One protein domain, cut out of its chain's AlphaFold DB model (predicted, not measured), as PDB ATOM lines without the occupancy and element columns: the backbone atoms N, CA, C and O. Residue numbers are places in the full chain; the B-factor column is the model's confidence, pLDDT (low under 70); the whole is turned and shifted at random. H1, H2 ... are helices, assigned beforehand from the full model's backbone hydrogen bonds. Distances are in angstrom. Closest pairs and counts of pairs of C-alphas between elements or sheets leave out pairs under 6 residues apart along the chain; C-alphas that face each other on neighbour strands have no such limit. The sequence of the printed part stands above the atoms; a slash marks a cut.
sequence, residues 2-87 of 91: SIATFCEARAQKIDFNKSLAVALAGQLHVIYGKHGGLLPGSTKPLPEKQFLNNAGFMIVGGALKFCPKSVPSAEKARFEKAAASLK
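AT A GLANCE: This is residues 2 to 87 of the 91 residues of a protein of Synechococcus sp. PROS-U-1 (UniProt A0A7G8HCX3). H3 runs through the middle, with the hairpin of H1 and H2 crossing it on one side and H4 crossing it on the other. The printed part has 86 residues with four named helices, H1 to H4 in chain order, and no named strand: all helix, compact, radius of gyration of the C-alphas 13.8 A, spans 40 by 32 by 18 A.

HOW THE PARTS SIT: Start at the hub, H3, residues 48 to 66. Its residues 59 to 66 touch H1, residues 2 to 11, closest at the C-alphas of Ile 3 and Ile 59, 5.2 A, at a steep tilt of 61 degrees. H2, residues 16 to 34, touches H3 at Leu 20 and Gly 56, closest C-alphas 6.9 A. H1 and H2 form a hairpin, a shallow tilt of 27 degrees, opposite ways. H4, residues 73 to 86, touches H3 with residues 76 to 79 alone, closest C-alphas Gly 61 and Phe 79, 7.2 A; it is apart from H1 and H2. Each O i to N i+4 pair is within hydrogen-bond range in H1, H3 and H4, and 13 of 15 in H2.

IN THESE COORDINATES: Find C-alpha 48 at (165.752, 80.650, 168.759); H3 runs 26.0 A. H2, 27.1 A, has a kink of 35 degrees near residue 27. H4 ends at C-alpha 86, (155.489, 98.579, 164.694).

THE WHOLE: The printed part has no cut; the link H2 to H3 is long; residue 87 is under 70.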
ATOM      1  N   SER A   2     149.778  76.330 163.901       86.88
ATOM      2  CA  SER A   2     150.032  76.872 165.251       86.88
ATOM      3  C   SER A   2     148.912  77.747 165.840       86.88
ATOM      4  O   SER A   2     148.597  77.599 167.016       86.88
ATOM      5  N   ILE A   3     148.243  78.591 165.043       95.12
ATOM      6  CA  ILE A   3     147.086  79.377 165.527       95.12
ATOM      7  C   ILE A   3     145.914  78.465 165.915       95.12
ATOM      8  O   ILE A   3     145.329  78.648 166.977       95.12
ATOM      9  N   ALA A   4     145.592  77.464 165.087       94.38
ATOM     10  CA  ALA A   4     144.526  76.510 165.384       94.38
ATOM     11  C   ALA A   4     144.850  75.720 166.659       94.38
ATOM     12  O   ALA A   4     144.036  75.683 167.573       94.38
ATOM     13  N   THR A   5     146.077  75.202 166.785       95.25
ATOM     14  CA  THR A   5     146.543  74.511 167.996       95.25
ATOM     15  C   THR A   5     146.417  75.384 169.248       95.25
ATOM     16  O   THR A   5     145.952  74.906 170.279       95.25
ATOM     17  N   PHE A   6     146.775  76.670 169.161       96.94
ATOM     18  CA  PHE A   6     146.579  77.617 170.259       96.94
ATOM     19  C   PHE A   6     145.091  77.782 170.612       96.94
ATOM     20  O   PHE A   6     144.722  77.682 171.781       96.94
ATOM     21  N   CYS A   7     144.234  78.022 169.615       96.44
ATOM     22  CA  CYS A   7     142.801  78.223 169.824       96.44
ATOM     23  C   CYS A   7     142.132  76.994 170.461       96.44
ATOM     24  O   CYS A   7     141.356  77.159 171.404       96.44
ATOM     25  N   GLU A   8     142.475  75.787 170.006       95.75
ATOM     26  CA  GLU A   8     141.976  74.517 170.554       95.75
ATOM     27  C   GLU A   8     142.430  74.299 172.002       95.75
ATOM     28  O   GLU A   8     141.618  73.984 172.874       95.75
ATOM     29  N   ALA A   9     143.710  74.537 172.305       96.56
ATOM     30  CA  ALA A   9     144.227  74.426 173.669       96.56
ATOM     31  C   ALA A   9     143.489  75.377 174.630       96.56
ATOM     32  O   ALA A   9     143.099  74.992 175.738       96.56
ATOM     33  N   ARG A  10     143.215  76.607 174.183       97.25
ATOM     34  CA  ARG A  10     142.433  77.580 174.955       97.25
ATOM     35  C   ARG A  10     140.969  77.175 175.111       97.25
ATOM     36  O   ARG A  10     140.420  77.380 176.192       97.25
ATOM     37  N   ALA A  11     140.355  76.577 174.091       96.12
ATOM     38  CA  ALA A  11     138.999  76.030 174.183       96.12
ATOM     39  C   ALA A  11     138.908  74.906 175.234       96.12
ATOM     40  O   ALA A  11     137.929  74.825 175.973       96.12
ATOM     41  N   GLN A  12     139.978  74.123 175.389       96.50
ATOM     42  CA  GLN A  12     140.132  73.107 176.437       96.50
ATOM     43  C   GLN A  12     140.560  73.678 177.803       96.50
ATOM     44  O   GLN A  12     140.902  72.927 178.713       96.50
ATOM     45  N   LYS A  13     140.523  75.006 177.979       95.44
ATOM     46  CA  LYS A  13     140.860  75.716 179.226       95.44
ATOM     47  C   LYS A  13     142.316  75.551 179.682       95.44
ATOM     48  O   LYS A  13     142.625  75.808 180.845       95.44
ATOM     49  N   ILE A  14     143.230  75.193 178.780       96.69
ATOM     50  CA  ILE A  14     144.668  75.190 179.071       96.69
ATOM     51  C   ILE A  14     145.138  76.637 179.257       96.69
ATOM     52  O   ILE A  14     144.696  77.531 178.536       96.69
ATOM     53  N   ASP A  15     146.039  76.874 180.214       97.12
ATOM     54  CA  ASP A  15     146.639  78.190 180.474       97.12
ATOM     55  C   ASP A  15     147.158  78.873 179.191       97.12
ATOM     56  O   ASP A  15     147.586  78.210 178.244       97.12
ATOM     57  N   PHE A  16     147.122  80.208 179.153       96.31
ATOM     58  CA  PHE A  16     147.531  80.985 177.985       96.31
ATOM     59  C   PHE A  16     148.986  80.719 177.585       96.31
ATOM     60  O   PHE A  16     149.248  80.400 176.424       96.31
ATOM     61  N   ASN A  17     149.916  80.788 178.542       95.38
ATOM     62  CA  ASN A  17     151.339  80.592 178.267       95.38
ATOM     63  C   ASN A  17     151.619  79.144 177.865       95.38
ATOM     64  O   ASN A  17     152.380  78.905 176.928       95.38
ATOM     65  N   LYS A  18     150.951  78.176 178.505       96.56
ATOM     66  CA  LYS A  18     151.041  76.762 178.106       96.56
ATOM     67  C   LYS A  18     150.499  76.525 176.695       96.56
ATOM     68  O   LYS A  18     151.144  75.846 175.904       96.56
ATOM     69  N   SER A  19     149.357  77.119 176.356       96.69
ATOM     70  CA  SER A  19     148.755  77.018 175.019       96.69
ATOM     71  C   SER A  19     149.681  77.597 173.949       96.69
ATOM     72  O   SER A  19     149.849  77.012 172.879       96.69
ATOM     73  N   LEU A  20     150.324  78.728 174.254       95.56
ATOM     74  CA  LEU A  20     151.297  79.358 173.372       95.56
ATOM     75  C   LEU A  20     152.557  78.497 173.213       95.56
ATOM     76  O   LEU A  20     153.015  78.296 172.091       95.56
ATOM     77  N   ALA A  21     153.075  77.928 174.304       94.56
ATOM     78  CA  ALA A  21     154.228  77.031 174.272       94.56
ATOM     79  C   ALA A  21     153.964  75.781 173.415       94.56
ATOM     80  O   ALA A  21     154.796  75.429 172.582       94.56
ATOM     81  N   VAL A  22     152.789  75.153 173.549       93.69
ATOM     82  CA  VAL A  22     152.391  73.998 172.723       93.69
ATOM     83  C   VAL A  22     152.314  74.379 171.242       93.69
ATOM     84  O   VAL A  22     152.841  73.663 170.390       93.69
ATOM     85  N   ALA A  23     151.715  75.529 170.922       94.69
ATOM     86  CA  ALA A  23     151.628  76.017 169.547       94.69
ATOM     87  C   ALA A  23     153.006  76.320 168.922       94.69
ATOM     88  O   ALA A  23     153.200  76.097 167.724       94.69
ATOM     89  N   LEU A  24     153.958  76.802 169.726       94.25
ATOM     90  CA  LEU A  24     155.327  77.121 169.310       94.25
ATOM     91  C   LEU A  24     156.215  75.880 169.179       94.25
ATOM     92  O   LEU A  24     157.035  75.819 168.263       94.25
ATOM     93  N   ALA A  25     156.036  74.879 170.045       91.75
ATOM     94  CA  ALA A  25     156.857  73.668 170.068       91.75
ATOM     95  C   ALA A  25     156.856  72.935 168.717       91.75
ATOM     96  O   ALA A  25     157.908  72.509 168.238       91.75
ATOM     97  N   GLY A  26     155.697  72.862 168.052       84.94
ATOM     98  CA  GLY A  26     155.597  72.257 166.721       84.94
ATOM     99  C   GLY A  26     156.414  72.999 165.658       84.94
ATOM    100  O   GLY A  26     157.035  72.372 164.803       84.94
ATOM    101  N   GLN A  27     156.462  74.333 165.723       88.81
ATOM    102  CA  GLN A  27     157.251  75.143 164.790       88.81
ATOM    103  C   GLN A  27     158.750  75.042 165.089       88.81
ATOM    104  O   GLN A  27     159.542  74.872 164.164       88.81
ATOM    105  N   LEU A  28     159.125  75.095 166.370       91.12
ATOM    106  CA  LEU A  28     160.503  74.932 166.836       91.12
ATOM    107  C   LEU A  28     161.099  73.603 166.380       91.12
ATOM    108  O   LEU A  28     162.171  73.585 165.780       91.12
ATOM    109  N   HIS A  29     160.385  72.501 166.616       89.44
ATOM    110  CA  HIS A  29     160.871  71.169 166.274       89.44
ATOM    111  C   HIS A  29     161.171  71.033 164.776       89.44
ATOM    112  O   HIS A  29     162.203  70.486 164.397       89.44
ATOM    113  N   VAL A  30     160.308  71.572 163.912       89.00
ATOM    114  CA  VAL A  30     160.539  71.526 162.464       89.00
ATOM    115  C   VAL A  30     161.682  72.460 162.062       89.00
ATOM    116  O   VAL A  30     162.625  72.024 161.407       89.00
ATOM    117  N   ILE A  31     161.643  73.729 162.468       90.31
ATOM    118  CA  ILE A  31     162.599  74.740 161.996       90.31
ATOM    119  C   ILE A  31     164.009  74.475 162.531       90.31
ATOM    120  O   ILE A  31     164.971  74.509 161.769       90.31
ATOM    121  N   TYR A  32     164.151  74.165 163.815       92.69
ATOM    122  CA  TYR A  32     165.462  73.955 164.430       92.69
ATOM    123  C   TYR A  32     165.904  72.498 164.359       92.69
ATOM    124  O   TYR A  32     167.063  72.237 164.053       92.69
ATOM    125  N   GLY A  33     164.984  71.553 164.560       90.94
ATOM    126  CA  GLY A  33     165.307  70.127 164.524       90.94
ATOM    127  C   GLY A  33     165.556  69.585 163.116       90.94
ATOM    128  O   GLY A  33     166.445  68.757 162.947       90.94
ATOM    129  N   LYS A  34     164.811  70.044 162.096       90.00
ATOM    130  CA  LYS A  34     164.972  69.552 160.711       90.00
ATOM    131  C   LYS A  34     165.758  70.491 159.803       90.00
ATOM    132  O   LYS A  34     166.434  70.014 158.899       90.00
ATOM    133  N   HIS A  35     165.671  71.803 160.023       90.62
ATOM    134  CA  HIS A  35     166.304  72.807 159.155       90.62
ATOM    135  C   HIS A  35     167.465  73.562 159.823       90.62
ATOM    136  O   HIS A  35     168.002  74.499 159.237       90.62
ATOM    137  N   GLY A  36     167.860  73.190 161.047       91.94
ATOM    138  CA  GLY A  36     168.989  73.812 161.751       91.94
ATOM    139  C   GLY A  36     168.802  75.305 162.048       91.94
ATOM    140  O   GLY A  36     169.780  76.024 162.230       91.94
ATOM    141  N   GLY A  37     167.560  75.800 162.044       92.38
ATOM    142  CA  GLY A  37     167.248  77.218 162.219       92.38
ATOM    143  C   GLY A  37     167.552  78.083 160.993       92.38
ATOM    144  O   GLY A  37     167.473  79.308 161.087       92.38
ATOM    145  N   LEU A  38     167.903  77.484 159.851       93.19
ATOM    146  CA  LEU A  38     168.171  78.204 158.611       93.19
ATOM    147  C   LEU A  38     166.868  78.516 157.877       93.19
ATOM    148  O   LEU A  38     166.018  77.652 157.661       93.19
ATOM    149  N   LEU A  39     166.734  79.772 157.467       85.69
ATOM    150  CA  LEU A  39     165.682  80.207 156.557       85.69
ATOM    151  C   LEU A  39     166.213  80.199 155.119       85.69
ATOM    152  O   LEU A  39     167.409  80.439 154.925       85.69
ATOM    153  N   PRO A  40     165.355  79.978 154.106       86.56
ATOM    154  CA  PRO A  40     165.758  80.095 152.709       86.56
ATOM    155  C   PRO A  40     166.457  81.435 152.439       86.56
ATOM    156  O   PRO A  40     165.920  82.494 152.754       86.56
ATOM    157  N   GLY A  41     167.671  81.379 151.885       89.44
ATOM    158  CA  GLY A  41     168.493  82.561 151.606       89.44
ATOM    159  C   GLY A  41     169.336  83.080 152.780       89.44
ATOM    160  O   GLY A  41     170.093  84.027 152.593       89.44
ATOM    161  N   SER A  42     169.262  82.469 153.967       91.12
ATOM    162  CA  SER A  42     170.140  82.805 155.094       91.12
ATOM    163  C   SER A  42     171.348  81.873 155.173       91.12
ATOM    164  O   SER A  42     171.213  80.656 155.071       91.12
ATOM    165  N   THR A  43     172.526  82.437 155.443       91.56
ATOM    166  CA  THR A  43     173.748  81.677 155.774       91.56
ATOM    167  C   THR A  43     173.922  81.455 157.276       91.56
ATOM    168  O   THR A  43     174.802  80.706 157.692       91.56
ATOM    169  N   LYS A  44     173.099  82.111 158.104       93.75
ATOM    170  CA  LYS A  44     173.161  82.037 159.567       93.75
ATOM    171  C   LYS A  44     171.820  81.578 160.140       93.75
ATOM    172  O   LYS A  44     170.779  82.073 159.694       93.75
ATOM    173  N   PRO A  45     171.818  80.671 161.129       92.75
ATOM    174  CA  PRO A  45     170.595  80.299 161.820       92.75
ATOM    175  C   PRO A  45     169.941  81.514 162.478       92.75
ATOM    176  O   PRO A  45     170.622  82.371 163.048       92.75
ATOM    177  N   LEU A  46     168.614  81.574 162.431       92.00
ATOM    178  CA  LEU A  46     167.853  82.543 163.204       92.00
ATOM    179  C   LEU A  46     167.977  82.185 164.696       92.00
ATOM    180  O   LEU A  46     167.673  81.046 165.054       92.00
ATOM    181  N   PRO A  47     168.361  83.110 165.593       93.44
ATOM    182  CA  PRO A  47     168.407  82.816 167.021       93.44
ATOM    183  C   PRO A  47     167.038  82.371 167.545       93.44
ATOM    184  O   PRO A  47     166.031  83.041 167.314       93.44
ATOM    185  N   GLU A  48     167.001  81.267 168.291       91.50
ATOM    186  CA  GLU A  48     165.752  80.650 168.759       91.50
ATOM    187  C   GLU A  48     164.855  81.627 169.522       91.50
ATOM    188  O   GLU A  48     163.666  81.753 169.243       91.50
ATOM    189  N   LYS A  49     165.446  82.416 170.425       91.12
ATOM    190  CA  LYS A  49     164.729  83.445 171.185       91.12
ATOM    191  C   LYS A  49     164.064  84.487 170.280       91.12
ATOM    192  O   LYS A  49     162.949  84.923 170.556       91.12
ATOM    193  N   GLN A  50     164.735  84.890 169.202       90.81
ATOM    194  CA  GLN A  50     164.181  85.839 168.236       90.81
ATOM    195  C   GLN A  50     163.013  85.211 167.471       90.81
ATOM    196  O   GLN A  50     161.972  85.851 167.311       90.81
ATOM    197  N   PHE A  51     163.155  83.952 167.048       91.75
ATOM    198  CA  PHE A  51     162.072  83.210 166.412       91.75
ATOM    199  C   PHE A  51     160.858  83.072 167.332       91.75
ATOM    200  O   PHE A  51     159.753  83.410 166.923       91.75
ATOM    201  N   LEU A  52     161.061  82.642 168.578       91.62
ATOM    202  CA  LEU A  52     160.004  82.445 169.569       91.62
ATOM    203  C   LEU A  52     159.197  83.718 169.825       91.62
ATOM    204  O   LEU A  52     157.968  83.675 169.838       91.62
ATOM    205  N   ASN A  53     159.877  84.856 169.968       90.00
ATOM    206  CA  ASN A  53     159.216  86.145 170.164       90.00
ATOM    207  C   ASN A  53     158.343  86.520 168.956       90.00
ATOM    208  O   ASN A  53     157.177  86.887 169.119       90.00
ATOM    209  N   ASN A  54     158.884  86.386 167.744       90.50
ATOM    210  CA  ASN A  54     158.178  86.753 166.517       90.50
ATOM    211  C   ASN A  54     157.022  85.791 166.216       90.50
ATOM    212  O   ASN A  54     155.907  86.223 165.927       90.50
ATOM    213  N   ALA A  55     157.265  84.485 166.312       93.44
ATOM    214  CA  ALA A  55     156.258  83.456 166.102       93.44
ATOM    215  C   ALA A  55     155.135  83.565 167.140       93.44
ATOM    216  O   ALA A  55     153.961  83.497 166.775       93.44
ATOM    217  N   GLY A  56     155.474  83.821 168.408       94.19
ATOM    218  CA  GLY A  56     154.495  84.046 169.468       94.19
ATOM    219  C   GLY A  56     153.610  85.257 169.176       94.19
ATOM    220  O   GLY A  56     152.386  85.157 169.245       94.19
ATOM    221  N   PHE A  57     154.210  86.372 168.749       93.81
ATOM    222  CA  PHE A  57     153.471  87.565 168.335       93.81
ATOM    223  C   PHE A  57     152.509  87.280 167.169       93.81
ATOM    224  O   PHE A  57     151.340  87.664 167.223       93.81
ATOM    225  N   MET A  58     152.960  86.543 166.149       93.69
ATOM    226  CA  MET A  58     152.128  86.149 165.006       93.69
ATOM    227  C   MET A  58     150.982  85.210 165.405       93.69
ATOM    228  O   MET A  58     149.870  85.353 164.893       93.69
ATOM    229  N   ILE A  59     151.221  84.273 166.329       95.81
ATOM    230  CA  ILE A  59     150.179  83.381 166.857       95.81
ATOM    231  C   ILE A  59     149.114  84.193 167.589       95.81
ATOM    232  O   ILE A  59     147.933  84.012 167.307       95.81
ATOM    233  N   VAL A  60     149.507  85.109 168.479       95.88
ATOM    234  CA  VAL A  60     148.560  85.946 169.233       95.88
ATOM    235  C   VAL A  60     147.769  86.862 168.298       95.88
ATOM    236  O   VAL A  60     146.544  86.918 168.399       95.88
ATOM    237  N   GLY A  61     148.426  87.516 167.336       95.44
ATOM    238  CA  GLY A  61     147.750  88.347 166.335       95.44
ATOM    239  C   GLY A  61     146.755  87.558 165.478       95.44
ATOM    240  O   GLY A  61     145.634  88.008 165.240       95.44
ATOM    241  N   GLY A  62     147.126  86.342 165.071       95.88
ATOM    242  CA  GLY A  62     146.220  85.419 164.390       95.88
ATOM    243  C   GLY A  62     145.055  84.978 165.278       95.88
ATOM    244  O   GLY A  62     143.904  85.006 164.846       95.88
ATOM    245  N   ALA A  63     145.319  84.624 166.534       97.12
ATOM    246  CA  ALA A  63     144.299  84.208 167.490       97.12
ATOM    247  C   ALA A  63     143.286  85.325 167.780       97.12
ATOM    248  O   ALA A  63     142.093  85.052 167.867       97.12
ATOM    249  N   LEU A  64     143.720  86.588 167.831       96.62
ATOM    250  CA  LEU A  64     142.818  87.739 167.942       96.62
ATOM    251  C   LEU A  64     141.851  87.859 166.755       96.62
ATOM    252  O   LEU A  64     140.749  88.373 166.926       96.62
ATOM    253  N   LYS A  65     142.232  87.364 165.571       95.56
ATOM    254  CA  LYS A  65     141.363  87.318 164.387       95.56
ATOM    255  C   LYS A  65     140.447  86.090 164.375       95.56
ATOM    256  O   LYS A  65     139.277  86.222 164.038       95.56
ATOM    257  N   PHE A  66     140.969  84.909 164.709       95.50
ATOM    258  CA  PHE A  66     140.256  83.636 164.523       95.50
ATOM    259  C   PHE A  66     139.519  83.132 165.770       95.50
ATOM    260  O   PHE A  66     138.463  82.519 165.650       95.50
ATOM    261  N   CYS A  67     140.044  83.391 166.965       96.44
ATOM    262  CA  CYS A  67     139.460  82.966 168.237       96.44
ATOM    263  C   CYS A  67     139.597  84.060 169.317       96.44
ATOM    264  O   CYS A  67     140.179  83.826 170.377       96.44
ATOM    265  N   PRO A  68     139.041  85.271 169.106       95.75
ATOM    266  CA  PRO A  68     139.270  86.424 169.985       95.75
ATOM    267  C   PRO A  68     138.885  86.178 171.450       95.75
ATOM    268  O   PRO A  68     139.528  86.709 172.349       95.75
ATOM    269  N   LYS A  69     137.870  85.342 171.704       95.00
ATOM    270  CA  LYS A  69     137.418  84.982 173.061       95.00
ATOM    271  C   LYS A  69     138.442  84.140 173.835       95.00
ATOM    272  O   LYS A  69     138.391  84.088 175.058       95.00
ATOM    273  N   SER A  70     139.363  83.487 173.130       95.12
ATOM    274  CA  SER A  70     140.404  82.638 173.710       95.12
ATOM    275  C   SER A  70     141.633  83.426 174.172       95.12
ATOM    276  O   SER A  70     142.456  82.886 174.914       95.12
ATOM    277  N   VAL A  71     141.764  84.695 173.769       96.62
ATOM    278  CA  VAL A  71     142.879  85.576 174.142       96.62
ATOM    279  C   VAL A  71     142.458  86.464 175.324       96.62
ATOM    280  O   VAL A  71     141.491  87.215 175.195       96.62
ATOM    281  N   PRO A  72     143.155  86.416 176.475       95.62
ATOM    282  CA  PRO A  72     142.867  87.293 177.608       95.62
ATOM    283  C   PRO A  72     142.964  88.779 177.240       95.62
ATOM    284  O   PRO A  72     143.821  89.180 176.452       95.62
ATOM    285  N   SER A  73     142.131  89.615 177.861       95.38
ATOM    286  CA  SER A  73     142.094  91.065 177.608       95.38
ATOM    287  C   SER A  73     143.441  91.751 177.855       95.38
ATOM    288  O   SER A  73     143.845  92.603 177.066       95.38
ATOM    289  N   ALA A  74     144.164  91.342 178.902       94.69
ATOM    290  CA  ALA A  74     145.500  91.851 179.206       94.69
ATOM    291  C   ALA A  74     146.504  91.566 178.072       94.69
ATOM    292  O   ALA A  74     147.246  92.455 177.657       94.69
ATOM    293  N   GLU A  75     146.478  90.353 177.514       95.12
ATOM    294  CA  GLU A  75     147.359  89.960 176.406       95.12
ATOM    295  C   GLU A  75     146.955  90.630 175.092       95.12
ATOM    296  O   GLU A  75     147.819  91.043 174.317       95.12
ATOM    297  N   LYS A  76     145.652  90.838 174.869       95.25
ATOM    298  CA  LYS A  76     145.158  91.654 173.756       95.25
ATOM    299  C   LYS A  76     145.700  93.085 173.832       95.25
ATOM    300  O   LYS A  76     146.261  93.568 172.854       95.25
ATOM    301  N   ALA A  77     145.585  93.741 174.987       95.44
ATOM    302  CA  ALA A  77     146.074  95.107 175.172       95.44
ATOM    303  C   ALA A  77     147.598  95.198 174.981       95.44
ATOM    304  O   ALA A  77     148.109  96.121 174.340       95.44
ATOM    305  N   ARG A  78     148.338  94.204 175.489       92.62
ATOM    306  CA  ARG A  78     149.787  94.092 175.289       92.62
ATOM    307  C   ARG A  78     150.145  93.938 173.810       92.62
ATOM    308  O   ARG A  78     151.055  94.622 173.339       92.62
ATOM    309  N   PHE A  79     149.426  93.081 173.086       93.81
ATOM    310  CA  PHE A  79     149.597  92.903 171.647       93.81
ATOM    311  C   PHE A  79     149.328  94.205 170.890       93.81
ATOM    312  O   PHE A  79     150.158  94.614 170.086       93.81
ATOM    313  N   GLU A  80     148.217  94.889 171.166       93.25
ATOM    314  CA  GLU A  80     147.850  96.140 170.492       93.25
ATOM    315  C   GLU A  80     148.889  97.245 170.720       93.25
ATOM    316  O   GLU A  80     149.266  97.934 169.771       93.25
ATOM    317  N   LYS A  81     149.426  97.364 171.943       93.12
ATOM    318  CA  LYS A  81     150.517  98.297 172.259       93.12
ATOM    319  C   LYS A  81     151.778  97.994 171.446       93.12
ATOM    320  O   LYS A  81     152.363  98.902 170.858       93.12
ATOM    321  N   ALA A  82     152.183  96.725 171.384       89.50
ATOM    322  CA  ALA A  82     153.342  96.306 170.601       89.50
ATOM    323  C   ALA A  82     153.108  96.475 169.086       89.50
ATOM    324  O   ALA A  82     153.975  96.976 168.374       89.50
ATOM    325  N   ALA A  83     151.914  96.155 168.586       88.88
ATOM    326  CA  ALA A  83     151.545  96.355 167.187       88.88
ATOM    327  C   ALA A  83     151.557  97.840 166.799       88.88
ATOM    328  O   ALA A  83     151.994  98.186 165.703       88.88
ATOM    329  N   ALA A  84     151.119  98.732 167.691       90.06
ATOM    330  CA  ALA A  84     151.162 100.173 167.464       90.06
ATOM    331  C   ALA A  84     152.598 100.701 167.327       90.06
ATOM    332  O   ALA A  84     152.839 101.526 166.452       90.06
ATOM    333  N   SER A  85     153.556 100.181 168.107       83.88
ATOM    334  CA  SER A  85     154.977 100.550 167.967       83.88
ATOM    335  C   SER A  85     155.636 100.061 166.673       83.88
ATOM    336  O   SER A  85     156.703 100.549 166.315       83.88
ATOM    337  N   LEU A  86     155.008  99.114 165.970       78.69
ATOM    338  CA  LEU A  86     155.489  98.579 164.694       78.69
ATOM    339  C   LEU A  86     154.852  99.270 163.480       78.69
ATOM    340  O   LEU A  86     155.313  99.068 162.357       78.69
ATOM    341  N   LYS A  87     153.793 100.073 163.671       69.31
ATOM    342  CA  LYS A  87     153.226 100.872 162.580       69.31
ATOM    343  C   LYS A  87     154.255 101.943 162.203       69.31
ATOM    344  O   LYS A  87     154.681 102.680 163.093       69.31
TER     345      LYS A  87